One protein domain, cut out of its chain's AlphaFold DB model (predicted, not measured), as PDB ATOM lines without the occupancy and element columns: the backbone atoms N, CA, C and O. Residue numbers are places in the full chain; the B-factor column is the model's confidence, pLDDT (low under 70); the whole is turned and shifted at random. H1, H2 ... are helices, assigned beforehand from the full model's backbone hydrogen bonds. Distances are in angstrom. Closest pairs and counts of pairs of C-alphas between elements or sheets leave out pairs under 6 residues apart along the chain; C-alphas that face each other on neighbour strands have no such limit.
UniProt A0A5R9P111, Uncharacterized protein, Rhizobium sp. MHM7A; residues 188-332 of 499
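Overview. This is residues 188 to 332 of the 499 residues of an uncharacterized protein of Rhizobium sp. MHM7A (UniProt A0A5R9P111). Picture two lobes in a row along one long axis: a larger one, in which H1, H6 and H7 each pack on both H2 and H8, and a smaller one, the helical hairpin of H4 and H5 with the short H3 at its side and long loops around it. The lobes are joined by residues 227 to 243, going out, and residues 283 to 287, coming back, while the short H9 ends the printed part near H8. The 145 printed residues have nine named helices, H1 to H9 in order, and no named strand; the class is all helix, with 86 residues in helices. The whole is only just loose, close to compact, with a radius of gyration of the C-alphas of 17.7 A, and it is elongated, spanning 55 by 29 by 27 A.

Arrangement. Begin with H1, residues 188 to 201, which touches H2, residues 211 to 226, at a steep tilt of 64 degrees, opposite ways; their closest C-alphas, of Val 194 and Ala 215, are 5.3 A apart. With residues 200 to 201 alone H1 touches H8, residues 313 to 327, about perpendicular at 86 degrees; the closest C-alphas are Ile 201 and Ala 317, 5.0 A. Go on to H4, residues 259 to 268, and H5, residues 272 to 282: this helical hairpin has a shallow tilt of 14 degrees, opposite ways, and C-alphas 263 and 275 come closest, at 4.3 A. H3, residues 244 to 247, only just touches H5, with 3 pairs of C-alphas within 8 A, the closest Ile 246 and Leu 274 at 6.5 A. H5 is close to but not clearly touching H2, C-alphas 226 and 282 being closest at 7.0 A. H6, residues 288 to 292, touches H2, at closest C-alphas 218 and 289, 6.5 A, and H8, at closest C-alphas 290 and 318, 6.2 A. H7, residues 296 to 302, only just touches H2, with 3 pairs of C-alphas within 8 A, the closest Leu 214 and Phe 302 at 7.4 A. Every O i to N i+4 pair is within hydrogen-bond range in H1, H4, H6, H7 and H8, against 11 of 12 in H2 and 6 of 7 in H5; H3 and H9, residues 329 to 332, are too short for such a pair.

Along the chain. Find C-alpha 188 at (25.364, -17.992, -44.215); from there H1 runs 20.1 A to Ile 201. H2 runs 22.8 A, to C-alpha 226 at (20.445, -1.846, -32.917). H4 is 14.3 A long, H5 15.2 A and H8 21.0 A. H9 ends at C-alpha 332, (10.089, -1.820, -43.384).

Size, cuts and confidence. Look for the farthest C-alphas at Gly 252 and Gly 310, 55.0 A apart. The printed part has no cut; the links H2 to H3 and H3 to H4 are long. The mean pLDDT of the printed part is 87.6, and residues 203 to 207, 251 to 255 and 329 to 331 are under 70.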
ATOM      1  N   ALA A 188      26.181 -17.664 -43.048       79.94
ATOM      2  CA  ALA A 188      25.364 -17.992 -44.215       79.94
ATOM      3  C   ALA A 188      24.237 -16.970 -44.425       79.94
ATOM      4  O   ALA A 188      23.983 -16.536 -45.547       79.94
ATOM      5  N   HIS A 189      23.579 -16.550 -43.344       84.94
ATOM      6  CA  HIS A 189      22.549 -15.515 -43.371       84.94
ATOM      7  C   HIS A 189      23.128 -14.151 -43.741       84.94
ATOM      8  O   HIS A 189      22.570 -13.470 -44.600       84.94
ATOM      9  N   ARG A 190      24.298 -13.798 -43.203       91.81
ATOM     10  CA  ARG A 190      25.038 -12.596 -43.590       91.81
ATOM     11  C   ARG A 190      25.356 -12.587 -45.085       91.81
ATOM     12  O   ARG A 190      25.118 -11.577 -45.735       91.81
ATOM     13  N   ALA A 191      25.853 -13.694 -45.641       87.38
ATOM     14  CA  ALA A 191      26.136 -13.793 -47.075       87.38
ATOM     15  C   ALA A 191      24.878 -13.550 -47.929       87.38
ATOM     16  O   ALA A 191      24.925 -12.769 -48.877       87.38
ATOM     17  N   ARG A 192      23.727 -14.117 -47.537       85.00
ATOM     18  CA  ARG A 192      22.445 -13.856 -48.218       85.00
ATOM     19  C   ARG A 192      22.017 -12.397 -48.135       85.00
ATOM     20  O   ARG A 192      21.557 -11.843 -49.127       85.00
ATOM     21  N   LEU A 193      22.181 -11.761 -46.975       89.31
ATOM     22  CA  LEU A 193      21.899 -10.334 -46.825       89.31
ATOM     23  C   LEU A 193      22.814  -9.489 -47.719       89.31
ATOM     24  O   LEU A 193      22.333  -8.551 -48.350       89.31
ATOM     25  N   VAL A 194      24.103  -9.832 -47.824       92.06
ATOM     26  CA  VAL A 194      25.049  -9.144 -48.722       92.06
ATOM     27  C   VAL A 194      24.575  -9.243 -50.163       92.06
ATOM     28  O   VAL A 194      24.528  -8.226 -50.856       92.06
ATOM     29  N   ASP A 195      24.181 -10.433 -50.607       87.00
ATOM     30  CA  ASP A 195      23.670 -10.640 -51.960       87.00
ATOM     31  C   ASP A 195      22.369  -9.863 -52.195       87.00
ATOM     32  O   ASP A 195      22.239  -9.178 -53.209       87.00
ATOM     33  N   LEU A 196      21.433  -9.894 -51.240       86.75
ATOM     34  CA  LEU A 196      20.171  -9.156 -51.316       86.75
ATOM     35  C   LEU A 196      20.409  -7.648 -51.462       86.75
ATOM     36  O   LEU A 196      19.868  -7.014 -52.366       86.75
ATOM     37  N   ILE A 197      21.241  -7.070 -50.595       91.25
ATOM     38  CA  ILE A 197      21.570  -5.641 -50.639       91.25
ATOM     39  C   ILE A 197      22.343  -5.298 -51.918       91.25
ATOM     40  O   ILE A 197      22.090  -4.255 -52.520       91.25
ATOM     41  N   SER A 198      23.213  -6.188 -52.398       90.88
ATOM     42  CA  SER A 198      23.916  -6.001 -53.673       90.88
ATOM     43  C   SER A 198      22.949  -5.939 -54.855       90.88
ATOM     44  O   SER A 198      23.118  -5.094 -55.731       90.88
ATOM     45  N   VAL A 199      21.912  -6.785 -54.867       86.38
ATOM     46  CA  VAL A 199      20.840  -6.755 -55.878       86.38
ATOM     47  C   VAL A 199      20.005  -5.480 -55.772       86.38
ATOM     48  O   VAL A 199      19.579  -4.945 -56.789       86.38
ATOM     49  N   ILE A 200      19.780  -4.957 -54.562       88.50
ATOM     50  CA  ILE A 200      19.078  -3.677 -54.396       88.50
ATOM     51  C   ILE A 200      19.889  -2.530 -55.009       88.50
ATOM     52  O   ILE A 200      19.330  -1.690 -55.720       88.50
ATOM     53  N   ILE A 201      21.195  -2.497 -54.734       90.38
ATOM     54  CA  ILE A 201      22.099  -1.427 -55.170       90.38
ATOM     55  C   ILE A 201      22.362  -1.493 -56.681       90.38
ATOM     56  O   ILE A 201      22.357  -0.452 -57.336       90.38
ATOM     57  N   ASN A 202      22.561  -2.684 -57.250       85.75
ATOM     58  CA  ASN A 202      22.826  -2.837 -58.679       85.75
ATOM     59  C   ASN A 202      21.542  -2.725 -59.515       85.75
ATOM     60  O   ASN A 202      20.537  -3.378 -59.256       85.75
ATOM     61  N   GLU A 203      21.587  -1.888 -60.550       63.50
ATOM     62  CA  GLU A 203      20.497  -1.716 -61.521       63.50
ATOM     63  C   GLU A 203      20.650  -2.649 -62.733       63.50
ATOM     64  O   GLU A 203      19.659  -3.095 -63.311       63.50
ATOM     65  N   GLU A 204      21.892  -2.981 -63.085       59.53
ATOM     66  CA  GLU A 204      22.237  -3.715 -64.298       59.53
ATOM     67  C   GLU A 204      22.796  -5.114 -64.000       59.53
ATOM     68  O   GLU A 204      23.166  -5.444 -62.875       59.53
ATOM     69  N   ALA A 205      22.857  -5.960 -65.032       54.69
ATOM     70  CA  ALA A 205      23.258  -7.366 -64.928       54.69
ATOM     71  C   ALA A 205      24.750  -7.592 -64.603       54.69
ATOM     72  O   ALA A 205      25.190  -8.737 -64.506       54.69
ATOM     73  N   TRP A 206      25.536  -6.527 -64.471       62.03
ATOM     74  CA  TRP A 206      26.976  -6.587 -64.260       62.03
ATOM     75  C   TRP A 206      27.358  -6.082 -62.872       62.03
ATOM     76  O   TRP A 206      26.708  -5.222 -62.279       62.03
ATOM     77  N   GLU A 207      28.419  -6.668 -62.329       68.44
ATOM     78  CA  GLU A 207      28.848  -6.413 -60.961       68.44
ATOM     79  C   GLU A 207      29.595  -5.077 -60.874       68.44
ATOM     80  O   GLU A 207      30.730  -4.958 -61.338       68.44
ATOM     81  N   THR A 208      28.974  -4.070 -60.254       79.12
ATOM     82  CA  THR A 208      29.666  -2.828 -59.882       79.12
ATOM     83  C   THR A 208      30.746  -3.138 -58.834       79.12
ATOM     84  O   THR A 208      30.412  -3.639 -57.750       79.12
ATOM     85  N   PRO A 209      32.036  -2.838 -59.096       83.88
ATOM     86  CA  PRO A 209      33.102  -3.073 -58.130       83.88
ATOM     87  C   PRO A 209      32.824  -2.383 -56.790       83.88
ATOM     88  O   PRO A 209      32.416  -1.227 -56.740       83.88
ATOM     89  N   GLY A 210      33.050  -3.094 -55.685       89.44
ATOM     90  CA  GLY A 210      32.872  -2.556 -54.333       89.44
ATOM     91  C   GLY A 210      31.454  -2.654 -53.760       89.44
ATOM     92  O   GLY A 210      31.314  -2.496 -52.549       89.44
ATOM     93  N   VAL A 211      30.424  -3.003 -54.548       92.81
ATOM     94  CA  VAL A 211      29.045  -3.152 -54.033       92.81
ATOM     95  C   VAL A 211      28.947  -4.201 -52.931       92.81
ATOM     96  O   VAL A 211      28.404  -3.905 -51.870       92.81
ATOM     97  N   LYS A 212      29.507  -5.402 -53.130       92.69
ATOM     98  CA  LYS A 212      29.482  -6.460 -52.101       92.69
ATOM     99  C   LYS A 212      30.194  -6.038 -50.817       92.69
ATOM    100  O   LYS A 212      29.729  -6.354 -49.725       92.69
ATOM    101  N   SER A 213      31.301  -5.305 -50.940       94.75
ATOM    102  CA  SER A 213      32.054  -4.793 -49.791       94.75
ATOM    103  C   SER A 213      31.259  -3.731 -49.030       94.75
ATOM    104  O   SER A 213      31.179  -3.800 -47.806       94.75
ATOM    105  N   LEU A 214      30.622  -2.798 -49.747       95.94
ATOM    106  CA  LEU A 214      29.735  -1.798 -49.154       95.94
ATOM    107  C   LEU A 214      28.533  -2.464 -48.474       95.94
ATOM    108  O   LEU A 214      28.235  -2.155 -47.326       95.94
ATOM    109  N   ALA A 215      27.875  -3.409 -49.148       95.88
ATOM    110  CA  ALA A 215      26.759  -4.169 -48.597       95.88
ATOM    111  C   ALA A 215      27.159  -4.916 -47.315       95.88
ATOM    112  O   ALA A 215      26.447  -4.838 -46.318       95.88
ATOM    113  N   GLY A 216      28.321  -5.580 -47.314       96.69
ATOM    114  CA  GLY A 216      28.873  -6.250 -46.135       96.69
ATOM    115  C   GLY A 216      29.088  -5.304 -44.959       96.69
ATOM    116  O   GLY A 216      28.618  -5.597 -43.863       96.69
ATOM    117  N   LEU A 217      29.727  -4.154 -45.201       97.31
ATOM    118  CA  LEU A 217      29.938  -3.138 -44.172       97.31
ATOM    119  C   LEU A 217      28.606  -2.615 -43.611       97.31
ATOM    120  O   LEU A 217      28.438  -2.528 -42.398       97.31
ATOM    121  N   LEU A 218      27.646  -2.300 -44.484       97.69
ATOM    122  CA  LEU A 218      26.334  -1.798 -44.079       97.69
ATOM    123  C   LEU A 218      25.563  -2.802 -43.215       97.69
ATOM    124  O   LEU A 218      24.899  -2.391 -42.267       97.69
ATOM    125  N   ILE A 219      25.655  -4.100 -43.515       97.31
ATOM    126  CA  ILE A 219      25.002  -5.152 -42.725       97.31
ATOM    127  C   ILE A 219      25.601  -5.227 -41.325       97.31
ATOM    128  O   ILE A 219      24.846  -5.198 -40.357       97.31
ATOM    129  N   ASP A 220      26.929  -5.267 -41.215       96.75
ATOM    130  CA  ASP A 220      27.610  -5.338 -39.917       96.75
ATOM    131  C   ASP A 220      27.250  -4.118 -39.055       96.75
ATOM    132  O   ASP A 220      26.781  -4.248 -37.923       96.75
ATOM    133  N   MET A 221      27.331  -2.923 -39.651       97.00
ATOM    134  CA  MET A 221      26.941  -1.673 -39.001       97.00
ATOM    135  C   MET A 221      25.458  -1.637 -38.606       97.00
ATOM    136  O   MET A 221      25.111  -1.029 -37.596       97.00
ATOM    137  N   ALA A 222      24.562  -2.248 -39.388       97.06
ATOM    138  CA  ALA A 222      23.128  -2.248 -39.105       97.06
ATOM    139  C   ALA A 222      22.784  -3.051 -37.854       97.06
ATOM    140  O   ALA A 222      22.039  -2.549 -37.010       97.06
ATOM    141  N   TYR A 223      23.343  -4.254 -37.709       97.06
ATOM    142  CA  TYR A 223      23.142  -5.053 -36.502       97.06
ATOM    143  C   TYR A 223      23.829  -4.427 -35.289       97.06
ATOM    144  O   TYR A 223      23.215  -4.344 -34.225       97.06
ATOM    145  N   ASP A 224      25.038  -3.882 -35.450       95.94
ATOM    146  CA  ASP A 224      25.720  -3.169 -34.364       95.94
ATOM    147  C   ASP A 224      24.929  -1.948 -33.887       95.94
ATOM    148  O   ASP A 224      24.879  -1.675 -32.688       95.94
ATOM    149  N   ALA A 225      24.259  -1.240 -34.799       95.75
ATOM    150  CA  ALA A 225      23.510  -0.032 -34.480       95.75
ATOM    151  C   ALA A 225      22.231  -0.272 -33.663       95.75
ATOM    152  O   ALA A 225      21.767   0.672 -33.019       95.75
ATOM    153  N   VAL A 226      21.657  -1.480 -33.687       95.31
ATOM    154  CA  VAL A 226      20.445  -1.846 -32.917       95.31
ATOM    155  C   VAL A 226      20.726  -2.849 -31.794       95.31
ATOM    156  O   VAL A 226      19.806  -3.259 -31.089       95.31
ATOM    157  N   SER A 227      21.980  -3.268 -31.636       94.12
ATOM    158  CA  SER A 227      22.395  -4.224 -30.613       94.12
ATOM    159  C   SER A 227      22.435  -3.582 -29.225       94.12
ATOM    160  O   SER A 227      22.812  -2.424 -29.061       94.12
ATOM    161  N   ASP A 228      22.062  -4.364 -28.217       92.50
ATOM    162  CA  ASP A 228      22.219  -4.094 -26.783       92.50
ATOM    163  C   ASP A 228      23.595  -4.536 -26.248       92.50
ATOM    164  O   ASP A 228      23.924  -4.298 -25.087       92.50
ATOM    165  N   ARG A 229      24.419  -5.174 -27.092       91.94
ATOM    166  CA  ARG A 229      25.736  -5.735 -26.732       91.94
ATOM    167  C   ARG A 229      26.921  -4.929 -27.256       91.94
ATOM    168  O   ARG A 229      28.065  -5.261 -26.948       91.94
ATOM    169  N   THR A 230      26.679  -3.902 -28.066       90.44
ATOM    170  CA  THR A 230      27.719  -3.031 -28.624       90.44
ATOM    171  C   THR A 230      27.747  -1.697 -27.885       90.44
ATOM    172  O   THR A 230      26.729  -1.206 -27.407       90.44
ATOM    173  N   ARG A 231      28.934  -1.090 -27.782       87.19
ATOM    174  CA  ARG A 231      29.129   0.162 -27.034       87.19
ATOM    175  C   ARG A 231      28.303   1.325 -27.593       87.19
ATOM    176  O   ARG A 231      27.767   2.111 -26.820       87.19
ATOM    177  N   ASP A 232      28.237   1.431 -28.917       87.38
ATOM    178  CA  ASP A 232      27.571   2.535 -29.623       87.38
ATOM    179  C   ASP A 232      26.174   2.150 -30.139       87.38
ATOM    180  O   ASP A 232      25.514   2.937 -30.829       87.38
ATOM    181  N   GLY A 233      25.720   0.938 -29.803       90.44
ATOM    182  CA  GLY A 233      24.409   0.426 -30.160       90.44
ATOM    183  C   GLY A 233      23.289   1.242 -29.526       90.44
ATOM    184  O   GLY A 233      23.385   1.730 -28.398       90.44
ATOM    185  N   LYS A 234      22.200   1.410 -30.275       94.19
ATOM    186  CA  LYS A 234      20.979   2.074 -29.817       94.19
ATOM    187  C   LYS A 234      19.808   1.114 -30.009       94.19
ATOM    188  O   LYS A 234      19.124   1.209 -31.030       94.19
ATOM    189  N   PRO A 235      19.592   0.187 -29.057       94.69
ATOM    190  CA  PRO A 235      18.478  -0.749 -29.093       94.69
ATOM    191  C   PRO A 235      17.135  -0.074 -29.341       94.69
ATOM    192  O   PRO A 235      16.847   0.996 -28.797       94.69
ATOM    193  N   ASN A 236      16.284  -0.733 -30.125       93.88
ATOM    194  CA  ASN A 236      14.933  -0.248 -30.367       93.88
ATOM    195  C   ASN A 236      14.130  -0.295 -29.064       93.88
ATOM    196  O   ASN A 236      13.968  -1.356 -28.458       93.88
ATOM    197  N   LEU A 237      13.601   0.856 -28.653       92.81
ATOM    198  CA  LEU A 237      12.799   0.964 -27.442       92.81
ATOM    199  C   LEU A 237      11.446   0.276 -27.618       92.81
ATOM    200  O   LEU A 237      10.786   0.423 -28.650       92.81
ATOM    201  N   PHE A 238      11.024  -0.443 -26.585       91.38
ATOM    202  CA  PHE A 238       9.684  -0.987 -26.500       91.38
ATOM    203  C   PHE A 238       8.687   0.151 -26.268       91.38
ATOM    204  O   PHE A 238       8.804   0.931 -25.322       91.38
ATOM    205  N   VAL A 239       7.682   0.234 -27.138       88.38
ATOM    206  CA  VAL A 239       6.601   1.217 -27.034       88.38
ATOM    207  C   VAL A 239       5.287   0.463 -26.889       88.38
ATOM    208  O   VAL A 239       4.862  -0.230 -27.818       88.38
ATOM    209  N   ARG A 240       4.631   0.611 -25.733       86.25
ATOM    210  CA  ARG A 240       3.306   0.019 -25.486       86.25
ATOM    211  C   ARG A 240       2.306   0.459 -26.553       86.25
ATOM    212  O   ARG A 240       2.289   1.621 -26.954       86.25
ATOM    213  N   GLY A 241       1.449  -0.458 -26.982       85.81
ATOM    214  CA  GLY A 241       0.466  -0.240 -28.042       85.81
ATOM    215  C   GLY A 241       0.970  -0.610 -29.438       85.81
ATOM    216  O   GLY A 241       0.168  -0.641 -30.372       85.81
ATOM    217  N   THR A 242       2.265  -0.917 -29.590       87.94
ATOM    218  CA  THR A 242       2.848  -1.326 -30.878       87.94
ATOM    219  C   THR A 242       2.389  -2.726 -31.293       87.94
ATOM    220  O   THR A 242       2.035  -2.931 -32.455       87.94
ATOM    221  N   ASP A 243       2.357  -3.679 -30.354       86.50
ATOM    222  CA  ASP A 243       1.806  -5.020 -30.569       86.50
ATOM    223  C   ASP A 243       0.931  -5.435 -29.379       86.50
ATOM    224  O   ASP A 243       1.412  -5.800 -28.304       86.50
ATOM    225  N   LYS A 244      -0.385  -5.442 -29.613       86.69
ATOM    226  CA  LYS A 244      -1.394  -5.773 -28.600       86.69
ATOM    227  C   LYS A 244      -1.244  -7.183 -28.024       86.69
ATOM    228  O   LYS A 244      -1.694  -7.418 -26.906       86.69
ATOM    229  N   LYS A 245      -0.670  -8.135 -28.777       86.81
ATOM    230  CA  LYS A 245      -0.459  -9.511 -28.293       86.81
ATOM    231  C   LYS A 245       0.645  -9.564 -27.240       86.81
ATOM    232  O   LYS A 245       0.547 -10.352 -26.305       86.81
ATOM    233  N   ILE A 246       1.670  -8.728 -27.399       88.88
ATOM    234  CA  ILE A 246       2.820  -8.640 -26.494       88.88
ATOM    235  C   ILE A 246       2.474  -7.774 -25.278       88.88
ATOM    236  O   ILE A 246       2.750  -8.173 -24.149       88.88
ATOM    237  N   ASP A 247       1.788  -6.646 -25.488       83.94
ATOM    238  CA  ASP A 247       1.414  -5.704 -24.422       83.94
ATOM    239  C   ASP A 247       0.689  -6.372 -23.239       83.94
ATOM    240  O   ASP A 247       0.896  -5.991 -22.089       83.94
ATOM    241  N   GLY A 248      -0.163  -7.369 -23.509       75.12
ATOM    242  CA  GLY A 248      -0.928  -8.086 -22.482       75.12
ATOM    243  C   GLY A 248      -0.130  -9.126 -21.687       75.12
ATOM    244  O   GLY A 248      -0.655  -9.676 -20.720       75.12
ATOM    245  N   LYS A 249       1.109  -9.424 -22.096       76.75
ATOM    246  CA  LYS A 249       1.970 -10.451 -21.490       76.75
ATOM    247  C   LYS A 249       3.173  -9.877 -20.746       76.75
ATOM    248  O   LYS A 249       3.700 -10.527 -19.843       76.75
ATOM    249  N   VAL A 250       3.599  -8.671 -21.104       73.56
ATOM    250  CA  VAL A 250       4.715  -7.981 -20.451       73.56
ATOM    251  C   VAL A 250       4.189  -7.265 -19.204       73.56
ATOM    252  O   VAL A 250       3.331  -6.384 -19.290       73.56
ATOM    253  N   PHE A 251       4.686  -7.645 -18.025       62.66
ATOM    254  CA  PHE A 251       4.313  -7.023 -16.753       62.66
ATOM    255  C   PHE A 251       5.493  -6.223 -16.213       62.66
ATOM    256  O   PHE A 251       6.545  -6.793 -15.978       62.66
ATOM    257  N   GLY A 252       5.266  -4.938 -15.931       56.56
ATOM    258  CA  GLY A 252       6.082  -4.176 -14.985       56.56
ATOM    259  C   GLY A 252       7.482  -3.776 -15.455       56.56
ATOM    260  O   GLY A 252       8.442  -4.512 -15.296       56.56
ATOM    261  N   ASN A 253       7.614  -2.529 -15.900       52.94
ATOM    262  CA  ASN A 253       8.390  -1.533 -15.160       52.94
ATOM    263  C   ASN A 253       8.137  -0.145 -15.751       52.94
ATOM    264  O   ASN A 253       7.936   0.002 -16.956       52.94
ATOM    265  N   ASP A 254       8.191   0.873 -14.898       55.59
ATOM    266  CA  ASP A 254       8.130   2.300 -15.245       55.59
ATOM    267  C   ASP A 254       9.434   2.798 -15.917       55.59
ATOM    268  O   ASP A 254       9.779   3.978 -15.858       55.59
ATOM    269  N   GLY A 255      10.196   1.881 -16.527       58.72
ATOM    270  CA  GLY A 255      11.492   2.111 -17.160       58.72
ATOM    271  C   GLY A 255      11.444   1.994 -18.685       58.72
ATOM    272  O   GLY A 255      10.513   1.436 -19.266       58.72
ATOM    273  N   VAL A 256      12.480   2.522 -19.339       74.31
ATOM    274  CA  VAL A 256      12.667   2.470 -20.794       74.31
ATOM    275  C   VAL A 256      13.180   1.077 -21.185       74.31
ATOM    276  O   VAL A 256      14.384   0.864 -21.284       74.31
ATOM    277  N   ALA A 257      12.273   0.110 -21.341       88.19
ATOM    278  CA  ALA A 257      12.606  -1.226 -21.841       88.19
ATOM    279  C   ALA A 257      12.877  -1.203 -23.352       88.19
ATOM    280  O   ALA A 257      12.323  -0.381 -24.089       88.19
ATOM    281  N   THR A 258      13.698  -2.130 -23.830       92.94
ATOM    282  CA  THR A 258      13.970  -2.353 -25.253       92.94
ATOM    283  C   THR A 258      13.203  -3.573 -25.762       92.94
ATOM    284  O   THR A 258      12.763  -4.425 -24.990       92.94
ATOM    285  N   TRP A 259      13.042  -3.694 -27.078       94.81
ATOM    286  CA  TRP A 259      12.463  -4.904 -27.672       94.81
ATOM    287  C   TRP A 259      13.311  -6.158 -27.421       94.81
ATOM    288  O   TRP A 259      12.761  -7.258 -27.390       94.81
ATOM    289  N   TRP A 260      14.620  -6.002 -27.190       95.19
ATOM    290  CA  TRP A 260      15.499  -7.103 -26.796       95.19
ATOM    291  C   TRP A 260      15.167  -7.632 -25.399       95.19
ATOM    292  O   TRP A 260      15.048  -8.846 -25.241       95.19
ATOM    293  N   ASP A 261      14.923  -6.738 -24.435       93.06
ATOM    294  CA  ASP A 261      14.516  -7.114 -23.072       93.06
ATOM    295  C   ASP A 261      13.186  -7.877 -23.088       93.06
ATOM    296  O   ASP A 261      13.037  -8.923 -22.458       93.06
ATOM    297  N   VAL A 262      12.223  -7.384 -23.877       92.75
ATOM    298  CA  VAL A 262      10.904  -8.014 -24.028       92.75
ATOM    299  C   VAL A 262      11.014  -9.405 -24.654       92.75
ATOM    300  O   VAL A 262      10.361 -10.344 -24.197       92.75
ATOM    301  N   ALA A 263      11.842  -9.560 -25.691       93.75
ATOM    302  CA  ALA A 263      12.066 -10.854 -26.329       93.75
ATOM    303  C   ALA A 263      12.701 -11.866 -25.362       93.75
ATOM    304  O   ALA A 263      12.278 -13.023 -25.315       93.75
ATOM    305  N   GLU A 264      13.682 -11.436 -24.568       93.00
ATOM    306  CA  GLU A 264      14.339 -12.282 -23.571       93.00
ATOM    307  C   GLU A 264      13.378 -12.697 -22.452       93.00
ATOM    308  O   GLU A 264      13.279 -13.884 -22.135       93.00
ATOM    309  N   GLU A 265      12.594 -11.760 -21.918       92.31
ATOM    310  CA  GLU A 265      11.603 -12.043 -20.882       92.31
ATOM    311  C   GLU A 265      10.542 -13.052 -21.352       92.31
ATOM    312  O   GLU A 265      10.238 -14.018 -20.646       92.31
ATOM    313  N   LEU A 266       9.991 -12.867 -22.556       92.31
ATOM    314  CA  LEU A 266       9.019 -13.799 -23.134       92.31
ATOM    315  C   LEU A 266       9.639 -15.178 -23.391       92.31
ATOM    316  O   LEU A 266       8.996 -16.198 -23.136       92.31
ATOM    317  N   SER A 267      10.897 -15.216 -23.839       92.19
ATOM    318  CA  SER A 267      11.637 -16.460 -24.059       92.19
ATOM    319  C   SER A 267      11.832 -17.239 -22.751       92.19
ATOM    320  O   SER A 267      11.521 -18.429 -22.694       92.19
ATOM    321  N   LEU A 268      12.248 -16.564 -21.671       91.94
ATOM    322  CA  LEU A 268      12.428 -17.162 -20.338       91.94
ATOM    323  C   LEU A 268      11.122 -17.714 -19.750       91.94
ATOM    324  O   LEU A 268      11.138 -18.695 -19.007       91.94
ATOM    325  N   ARG A 269       9.983 -17.111 -20.104       91.56
ATOM    326  CA  ARG A 269       8.641 -17.569 -19.709       91.56
ATOM    327  C   ARG A 269       8.110 -18.722 -20.569       91.56
ATOM    328  O   ARG A 269       7.034 -19.239 -20.281       91.56
ATOM    329  N   GLY A 270       8.836 -19.126 -21.612       90.06
ATOM    330  CA  GLY A 270       8.426 -20.180 -22.544       90.06
ATOM    331  C   GLY A 270       7.455 -19.722 -23.638       90.06
ATOM    332  O   GLY A 270       6.999 -20.549 -24.426       90.06
ATOM    333  N   ASP A 271       7.166 -18.422 -23.747       90.50
ATOM    334  CA  ASP A 271       6.294 -17.843 -24.776       90.50
ATOM    335  C   ASP A 271       7.059 -17.633 -26.100       90.50
ATOM    336  O   ASP A 271       7.228 -16.510 -26.580       90.50
ATOM    337  N   ARG A 272       7.542 -18.730 -26.703       88.50
ATOM    338  CA  ARG A 272       8.459 -18.712 -27.858       88.50
ATOM    339  C   ARG A 272       7.952 -17.877 -29.038       88.50
ATOM    340  O   ARG A 272       8.717 -17.085 -29.578       88.50
ATOM    341  N   ASP A 273       6.686 -18.021 -29.421       86.44
ATOM    342  CA  ASP A 273       6.130 -17.309 -30.583       86.44
ATOM    343  C   ASP A 273       6.096 -15.793 -30.361       86.44
ATOM    344  O   ASP A 273       6.422 -15.011 -31.254       86.44
ATOM    345  N   LEU A 274       5.746 -15.361 -29.146       90.31
ATOM    346  CA  LEU A 274       5.741 -13.942 -28.791       90.31
ATOM    347  C   LEU A 274       7.161 -13.403 -28.625       90.31
ATOM    348  O   LEU A 274       7.404 -12.250 -28.964       90.31
ATOM    349  N   ALA A 275       8.098 -14.227 -28.154       92.00
ATOM    350  CA  ALA A 275       9.508 -13.870 -28.076       92.00
ATOM    351  C   ALA A 275      10.112 -13.644 -29.473       92.00
ATOM    352  O   ALA A 275      10.795 -12.645 -29.691       92.00
ATOM    353  N   VAL A 276       9.806 -14.519 -30.441       90.25
ATOM    354  CA  VAL A 276      10.193 -14.342 -31.854       90.25
ATOM    355  C   VAL A 276       9.574 -13.067 -32.422       90.25
ATOM    356  O   VAL A 276      10.276 -12.264 -33.035       90.25
ATOM    357  N   GLN A 277       8.284 -12.834 -32.162       91.00
ATOM    358  CA  GLN A 277       7.601 -11.618 -32.601       91.00
ATOM    359  C   GLN A 277       8.232 -10.354 -31.996       91.00
ATOM    360  O   GLN A 277       8.432  -9.378 -32.713       91.00
ATOM    361  N   ALA A 278       8.575 -10.361 -30.706       93.12
ATOM    362  CA  ALA A 278       9.255  -9.251 -30.039       93.12
ATOM    363  C   ALA A 278      10.651  -9.003 -30.630       93.12
ATOM    364  O   ALA A 278      11.004  -7.861 -30.918       93.12
ATOM    365  N   GLN A 279      11.420 -10.066 -30.886       94.50
ATOM    366  CA  GLN A 279      12.735  -9.965 -31.519       94.50
ATOM    367  C   GLN A 279      12.658  -9.365 -32.931       94.50
ATOM    368  O   GLN A 279      13.530  -8.577 -33.295       94.50
ATOM    369  N   ALA A 280      11.597  -9.636 -33.697       92.19
ATOM    370  CA  ALA A 280      11.383  -9.025 -35.014       92.19
ATOM    371  C   ALA A 280      11.260  -7.483 -34.960       92.19
ATOM    372  O   ALA A 280      11.521  -6.800 -35.951       92.19
ATOM    373  N   TYR A 281      10.886  -6.907 -33.808       93.69
ATOM    374  CA  TYR A 281      10.927  -5.456 -33.580       93.69
ATOM    375  C   TYR A 281      12.316  -4.941 -33.165       93.69
ATOM    376  O   TYR A 281      12.585  -3.741 -33.287       93.69
ATOM    377  N   ALA A 282      13.188  -5.815 -32.668       95.12
ATOM    378  CA  ALA A 282      14.504  -5.466 -32.145       95.12
ATOM    379  C   ALA A 282      15.605  -5.468 -33.222       95.12
ATOM    380  O   ALA A 282      16.544  -4.676 -33.142       95.12
ATOM    381  N   VAL A 283      15.473  -6.327 -34.237       94.50
ATOM    382  CA  VAL A 283      16.423  -6.454 -35.357       94.50
ATOM    383  C   VAL A 283      16.401  -5.245 -36.313       94.50
ATOM    384  O   VAL A 283      15.449  -4.452 -36.299       94.50
ATOM    385  N   PRO A 284      17.435  -5.077 -37.167       95.06
ATOM    386  CA  PRO A 284      17.467  -4.009 -38.158       95.06
ATOM    387  C   PRO A 284      16.330  -4.107 -39.179       95.06
ATOM    388  O   PRO A 284      15.783  -5.175 -39.451       95.06
ATOM    389  N   LYS A 285      16.035  -2.968 -39.801       92.25
ATOM    390  CA  LYS A 285      15.155  -2.832 -40.967       92.25
ATOM    391  C   LYS A 285      15.910  -2.104 -42.068       92.25
ATOM    392  O   LYS A 285      16.932  -1.471 -41.808       92.25
ATOM    393  N   LEU A 286      15.421  -2.183 -43.302       91.94
ATOM    394  CA  LEU A 286      16.144  -1.642 -44.457       91.94
ATOM    395  C   LEU A 286      16.360  -0.112 -44.386       91.94
ATOM    396  O   LEU A 286      17.368   0.380 -44.892       91.94
ATOM    397  N   ASP A 287      15.475   0.649 -43.743       92.44
ATOM    398  CA  ASP A 287      15.598   2.107 -43.586       92.44
ATOM    399  C   ASP A 287      16.841   2.559 -42.807       92.44
ATOM    400  O   ASP A 287      17.390   3.627 -43.102       92.44
ATOM    401  N   ILE A 288      17.347   1.740 -41.878       94.19
ATOM    402  CA  ILE A 288      18.555   2.063 -41.108       94.19
ATOM    403  C   ILE A 288      19.759   2.333 -42.020       94.19
ATOM    404  O   ILE A 288      20.605   3.173 -41.699       94.19
ATOM    405  N   MET A 289      19.799   1.689 -43.190       95.31
ATOM    406  CA  MET A 289      20.883   1.804 -44.162       95.31
ATOM    407  C   MET A 289      21.048   3.239 -44.668       95.31
ATOM    408  O   MET A 289      22.172   3.692 -44.867       95.31
ATOM    409  N   MET A 290      19.955   4.000 -44.793       95.38
ATOM    410  CA  MET A 290      20.003   5.402 -45.233       95.38
ATOM    411  C   MET A 290      20.789   6.292 -44.271       95.38
ATOM    412  O   MET A 290      21.443   7.245 -44.695       95.38
ATOM    413  N   ARG A 291      20.730   5.982 -42.971       95.06
ATOM    414  CA  ARG A 291      21.528   6.663 -41.948       95.06
ATOM    415  C   ARG A 291      22.986   6.211 -42.007       95.06
ATOM    416  O   ARG A 291      23.875   7.053 -41.934       95.06
ATOM    417  N   LEU A 292      23.230   4.908 -42.151       96.38
ATOM    418  CA  LEU A 292      24.579   4.325 -42.129       96.38
ATOM    419  C   LEU A 292      25.422   4.717 -43.343       96.38
ATOM    420  O   LEU A 292      26.618   4.949 -43.199       96.38
ATOM    421  N   LEU A 293      24.797   4.885 -44.510       96.44
ATOM    422  CA  LEU A 293      25.451   5.396 -45.719       96.44
ATOM    423  C   LEU A 293      26.072   6.790 -45.539       96.44
ATOM    424  O   LEU A 293      26.954   7.158 -46.302       96.44
ATOM    425  N   ARG A 294      25.617   7.563 -44.546       94.06
ATOM    426  CA  ARG A 294      26.135   8.903 -44.217       94.06
ATOM    427  C   ARG A 294      27.143   8.890 -43.067       94.06
ATOM    428  O   ARG A 294      27.451   9.947 -42.530       94.06
ATOM    429  N   SER A 295      27.574   7.712 -42.623       95.12
ATOM    430  CA  SER A 295      28.562   7.594 -41.554       95.12
ATOM    431  C   SER A 295      29.971   7.881 -42.063       95.12
ATOM    432  O   SER A 295      30.318   7.516 -43.188       95.12
ATOM    433  N   ASP A 296      30.807   8.441 -41.191       93.94
ATOM    434  CA  ASP A 296      32.222   8.705 -41.482       93.94
ATOM    435  C   ASP A 296      32.973   7.422 -41.882       93.94
ATOM    436  O   ASP A 296      33.874   7.441 -42.718       93.94
ATOM    437  N   GLN A 297      32.577   6.271 -41.328       93.75
ATOM    438  CA  GLN A 297      33.167   4.975 -41.664       93.75
ATOM    439  C   GLN A 297      32.908   4.587 -43.127       93.75
ATOM    440  O   GLN A 297      33.832   4.163 -43.824       93.75
ATOM    441  N   VAL A 298      31.675   4.762 -43.611       95.50
ATOM    442  CA  VAL A 298      31.341   4.512 -45.019       95.50
ATOM    443  C   VAL A 298      32.029   5.534 -45.920       95.50
ATOM    444  O   VAL A 298      32.626   5.137 -46.919       95.50
ATOM    445  N   ASP A 299      32.009   6.816 -45.553       92.44
ATOM    446  CA  ASP A 299      32.624   7.887 -46.349       92.44
ATOM    447  C   ASP A 299      34.140   7.692 -46.497       92.44
ATOM    448  O   ASP A 299      34.670   7.708 -47.608       92.44
ATOM    449  N   SER A 300      34.833   7.360 -45.405       92.56
ATOM    450  CA  SER A 300      36.277   7.096 -45.424       92.56
ATOM    451  C   SER A 300      36.685   5.914 -46.312       92.56
ATOM    452  O   SER A 300      37.798   5.903 -46.835       92.56
ATOM    453  N   THR A 301      35.799   4.928 -46.499       92.81
ATOM    454  CA  THR A 301      36.106   3.703 -47.257       92.81
ATOM    455  C   THR A 301      35.615   3.767 -48.705       92.81
ATOM    456  O   THR A 301      36.283   3.269 -49.609       92.81
ATOM    457  N   PHE A 302      34.442   4.365 -48.939       93.00
ATOM    458  CA  PHE A 302      33.722   4.312 -50.216       93.00
ATOM    459  C   PHE A 302      33.337   5.690 -50.772       93.00
ATOM    460  O   PHE A 302      32.790   5.747 -51.872       93.00
ATOM    461  N   GLY A 303      33.614   6.797 -50.075       85.38
ATOM    462  CA  GLY A 303      33.165   8.141 -50.467       85.38
ATOM    463  C   GLY A 303      33.661   8.590 -51.847       85.38
ATOM    464  O   GLY A 303      32.939   9.266 -52.578       85.38
ATOM    465  N   SER A 304      34.856   8.147 -52.251       88.12
ATOM    466  CA  SER A 304      35.439   8.405 -53.578       88.12
ATOM    467  C   SER A 304      35.223   7.276 -54.593       88.12
ATOM    468  O   SER A 304      35.623   7.413 -55.751       88.12
ATOM    469  N   ALA A 305      34.610   6.156 -54.192       87.88
ATOM    470  CA  ALA A 305      34.361   5.035 -55.089       87.88
ATOM    471  C   ALA A 305      33.292   5.422 -56.117       87.88
ATOM    472  O   ALA A 305      32.205   5.878 -55.758       87.88
ATOM    473  N   MET A 306      33.595   5.226 -57.399       87.19
ATOM    474  CA  MET A 306      32.702   5.591 -58.495       87.19
ATOM    475  C   MET A 306      31.878   4.391 -58.944       87.19
ATOM    476  O   MET A 306      32.412   3.306 -59.180       87.19
ATOM    477  N   ALA A 307      30.577   4.613 -59.091       82.31
ATOM    478  CA  ALA A 307      29.705   3.744 -59.851       82.31
ATOM    479  C   ALA A 307      29.899   3.994 -61.353       82.31
ATOM    480  O   ALA A 307      30.564   4.925 -61.810       82.31
ATOM    481  N   LEU A 308      29.296   3.124 -62.144       76.44
ATOM    482  CA  LEU A 308      29.607   2.984 -63.561       76.44
ATOM    483  C   LEU A 308      28.901   4.013 -64.443       76.44
ATOM    484  O   LEU A 308      29.355   4.333 -65.536       76.44
ATOM    485  N   ASN A 309      27.815   4.567 -63.922       78.62
ATOM    486  CA  ASN A 309      27.068   5.681 -64.487       78.62
ATOM    487  C   ASN A 309      27.695   7.055 -64.158       78.62
ATOM    488  O   ASN A 309      27.114   8.082 -64.502       78.62
ATOM    489  N   GLY A 310      28.855   7.090 -63.487       82.19
ATOM    490  CA  GLY A 310      29.582   8.320 -63.164       82.19
ATOM    491  C   GLY A 310      29.142   9.032 -61.882       82.19
ATOM    492  O   GLY A 310      29.662  10.109 -61.598       82.19
ATOM    493  N   GLU A 311      28.230   8.462 -61.088       89.56
ATOM    494  CA  GLU A 311      27.959   8.926 -59.716       89.56
ATOM    495  C   GLU A 311      28.819   8.170 -58.684       89.56
ATOM    496  O   GLU A 311      29.444   7.163 -59.012       89.56
ATOM    497  N   THR A 312      28.871   8.624 -57.426       91.50
ATOM    498  CA  THR A 312      29.557   7.854 -56.370       91.50
ATOM    499  C   THR A 312      28.748   6.617 -55.983       91.50
ATOM    500  O   THR A 312      27.518   6.644 -55.938       91.50
ATOM    501  N   LEU A 313      29.434   5.533 -55.626       91.88
ATOM    502  CA  LEU A 313      28.813   4.282 -55.192       91.88
ATOM    503  C   LEU A 313      27.847   4.498 -54.011       91.88
ATOM    504  O   LEU A 313      26.762   3.918 -53.973       91.88
ATOM    505  N   VAL A 314      28.209   5.379 -53.075       93.88
ATOM    506  CA  VAL A 314      27.365   5.749 -51.927       93.88
ATOM    507  C   VAL A 314      26.072   6.439 -52.381       93.88
ATOM    508  O   VAL A 314      24.997   6.113 -51.874       93.88
ATOM    509  N   ASN A 315      26.141   7.344 -53.365       92.56
ATOM    510  CA  ASN A 315      24.959   8.027 -53.904       92.56
ATOM    511  C   ASN A 315      24.044   7.067 -54.670       92.56
ATOM    512  O   ASN A 315      22.825   7.096 -54.470       92.56
ATOM    513  N   GLN A 316      24.627   6.174 -55.477       91.81
ATOM    514  CA  GLN A 316      23.886   5.105 -56.145       91.81
ATOM    515  C   GLN A 316      23.149   4.247 -55.108       91.81
ATOM    516  O   GLN A 316      21.926   4.102 -55.178       91.81
ATOM    517  N   ALA A 317      23.862   3.746 -54.094       93.19
ATOM    518  CA  ALA A 317      23.282   2.929 -53.032       93.19
ATOM    519  C   ALA A 317      22.150   3.659 -52.293       93.19
ATOM    520  O   ALA A 317      21.073   3.090 -52.113       93.19
ATOM    521  N   ALA A 318      22.341   4.934 -51.938       94.44
ATOM    522  CA  ALA A 318      21.326   5.743 -51.264       94.44
ATOM    523  C   ALA A 318      20.052   5.904 -52.105       94.44
ATOM    524  O   ALA A 318      18.947   5.706 -51.594       94.44
ATOM    525  N   ARG A 319      20.175   6.226 -53.403       91.62
ATOM    526  CA  ARG A 319      19.015   6.356 -54.304       91.62
ATOM    527  C   ARG A 319      18.244   5.040 -54.399       91.62
ATOM    528  O   ARG A 319      17.014   5.038 -54.334       91.62
ATOM    529  N   ARG A 320      18.965   3.931 -54.556       89.75
ATOM    530  CA  ARG A 320      18.387   2.601 -54.784       89.75
ATOM    531  C   ARG A 320      17.723   2.036 -53.535       89.75
ATOM    532  O   ARG A 320      16.574   1.607 -53.606       89.75
ATOM    533  N   ILE A 321      18.382   2.140 -52.382       92.06
ATOM    534  CA  ILE A 321      17.797   1.772 -51.089       92.06
ATOM    535  C   ILE A 321      16.564   2.636 -50.803       92.06
ATOM    536  O   ILE A 321      15.537   2.103 -50.396       92.06
ATOM    537  N   ALA A 322      16.597   3.938 -51.102       91.00
ATOM    538  CA  ALA A 322      15.415   4.788 -50.965       91.00
ATOM    539  C   ALA A 322      14.248   4.349 -51.872       91.00
ATOM    540  O   ALA A 322      13.095   4.459 -51.454       91.00
ATOM    541  N   SER A 323      14.510   3.846 -53.086       87.25
ATOM    542  CA  SER A 323      13.464   3.256 -53.941       87.25
ATOM    543  C   SER A 323      12.914   1.967 -53.344       87.25
ATOM    544  O   SER A 323      11.704   1.838 -53.188       87.25
ATOM    545  N   ALA A 324      13.800   1.072 -52.899       85.12
ATOM    546  CA  ALA A 324      13.415  -0.176 -52.249       85.12
ATOM    547  C   ALA A 324      12.574   0.061 -50.985       85.12
ATOM    548  O   ALA A 324      11.604  -0.648 -50.766       85.12
ATOM    549  N   ILE A 325      12.877   1.085 -50.180       86.56
ATOM    550  CA  ILE A 325      12.077   1.447 -49.000       86.56
ATOM    551  C   ILE A 325      10.647   1.852 -49.385       86.56
ATOM    552  O   ILE A 325       9.702   1.467 -48.699       86.56
ATOM    553  N   ARG A 326      10.480   2.619 -50.472       82.50
ATOM    554  CA  ARG A 326       9.159   3.074 -50.940       82.50
ATOM    555  C   ARG A 326       8.348   1.953 -51.578       82.50
ATOM    556  O   ARG A 326       7.145   1.889 -51.367       82.50
ATOM    557  N   GLU A 327       9.005   1.109 -52.366       76.94
ATOM    558  CA  GLU A 327       8.357   0.031 -53.113       76.94
ATOM    559  C   GLU A 327       8.095  -1.187 -52.215       76.94
ATOM    560  O   GLU A 327       7.064  -1.834 -52.339       76.94
ATOM    561  N   CYS A 328       8.983  -1.478 -51.258       73.69
ATOM    562  CA  CYS A 328       8.950  -2.691 -50.439       73.69
ATOM    563  C   CYS A 328       8.565  -2.419 -48.984       73.69
ATOM    564  O   CYS A 328       9.371  -2.581 -48.066       73.69
ATOM    565  N   VAL A 329       7.300  -2.057 -48.756       69.50
ATOM    566  CA  VAL A 329       6.759  -1.787 -47.408       69.50
ATOM    567  C   VAL A 329       6.896  -2.998 -46.470       69.50
ATOM    568  O   VAL A 329       7.102  -2.838 -45.264       69.50
ATOM    569  N   SER A 330       6.845  -4.217 -47.014       69.31
ATOM    570  CA  SER A 330       7.059  -5.463 -46.264       69.31
ATOM    571  C   SER A 330       8.430  -5.523 -45.578       69.31
ATOM    572  O   SER A 330       8.508  -6.039 -44.467       69.31
ATOM    573  N   LEU A 331       9.468  -4.923 -46.178       69.62
ATOM    574  CA  LEU A 331      10.838  -4.852 -45.650       69.62
ATOM    575  C   LEU A 331      11.040  -3.783 -44.567       69.62
ATOM    576  O   LEU A 331      12.080  -3.750 -43.912       69.62
ATOM    577  N   GLN A 332      10.066  -2.886 -44.397       78.12
ATOM    578  CA  GLN A 332      10.089  -1.820 -43.384       78.12
ATOM    579  C   GLN A 332       9.372  -2.219 -42.097       78.12
ATOM    580  O   GLN A 332       9.361  -1.487 -41.105       78.12
TER     581      GLN A 332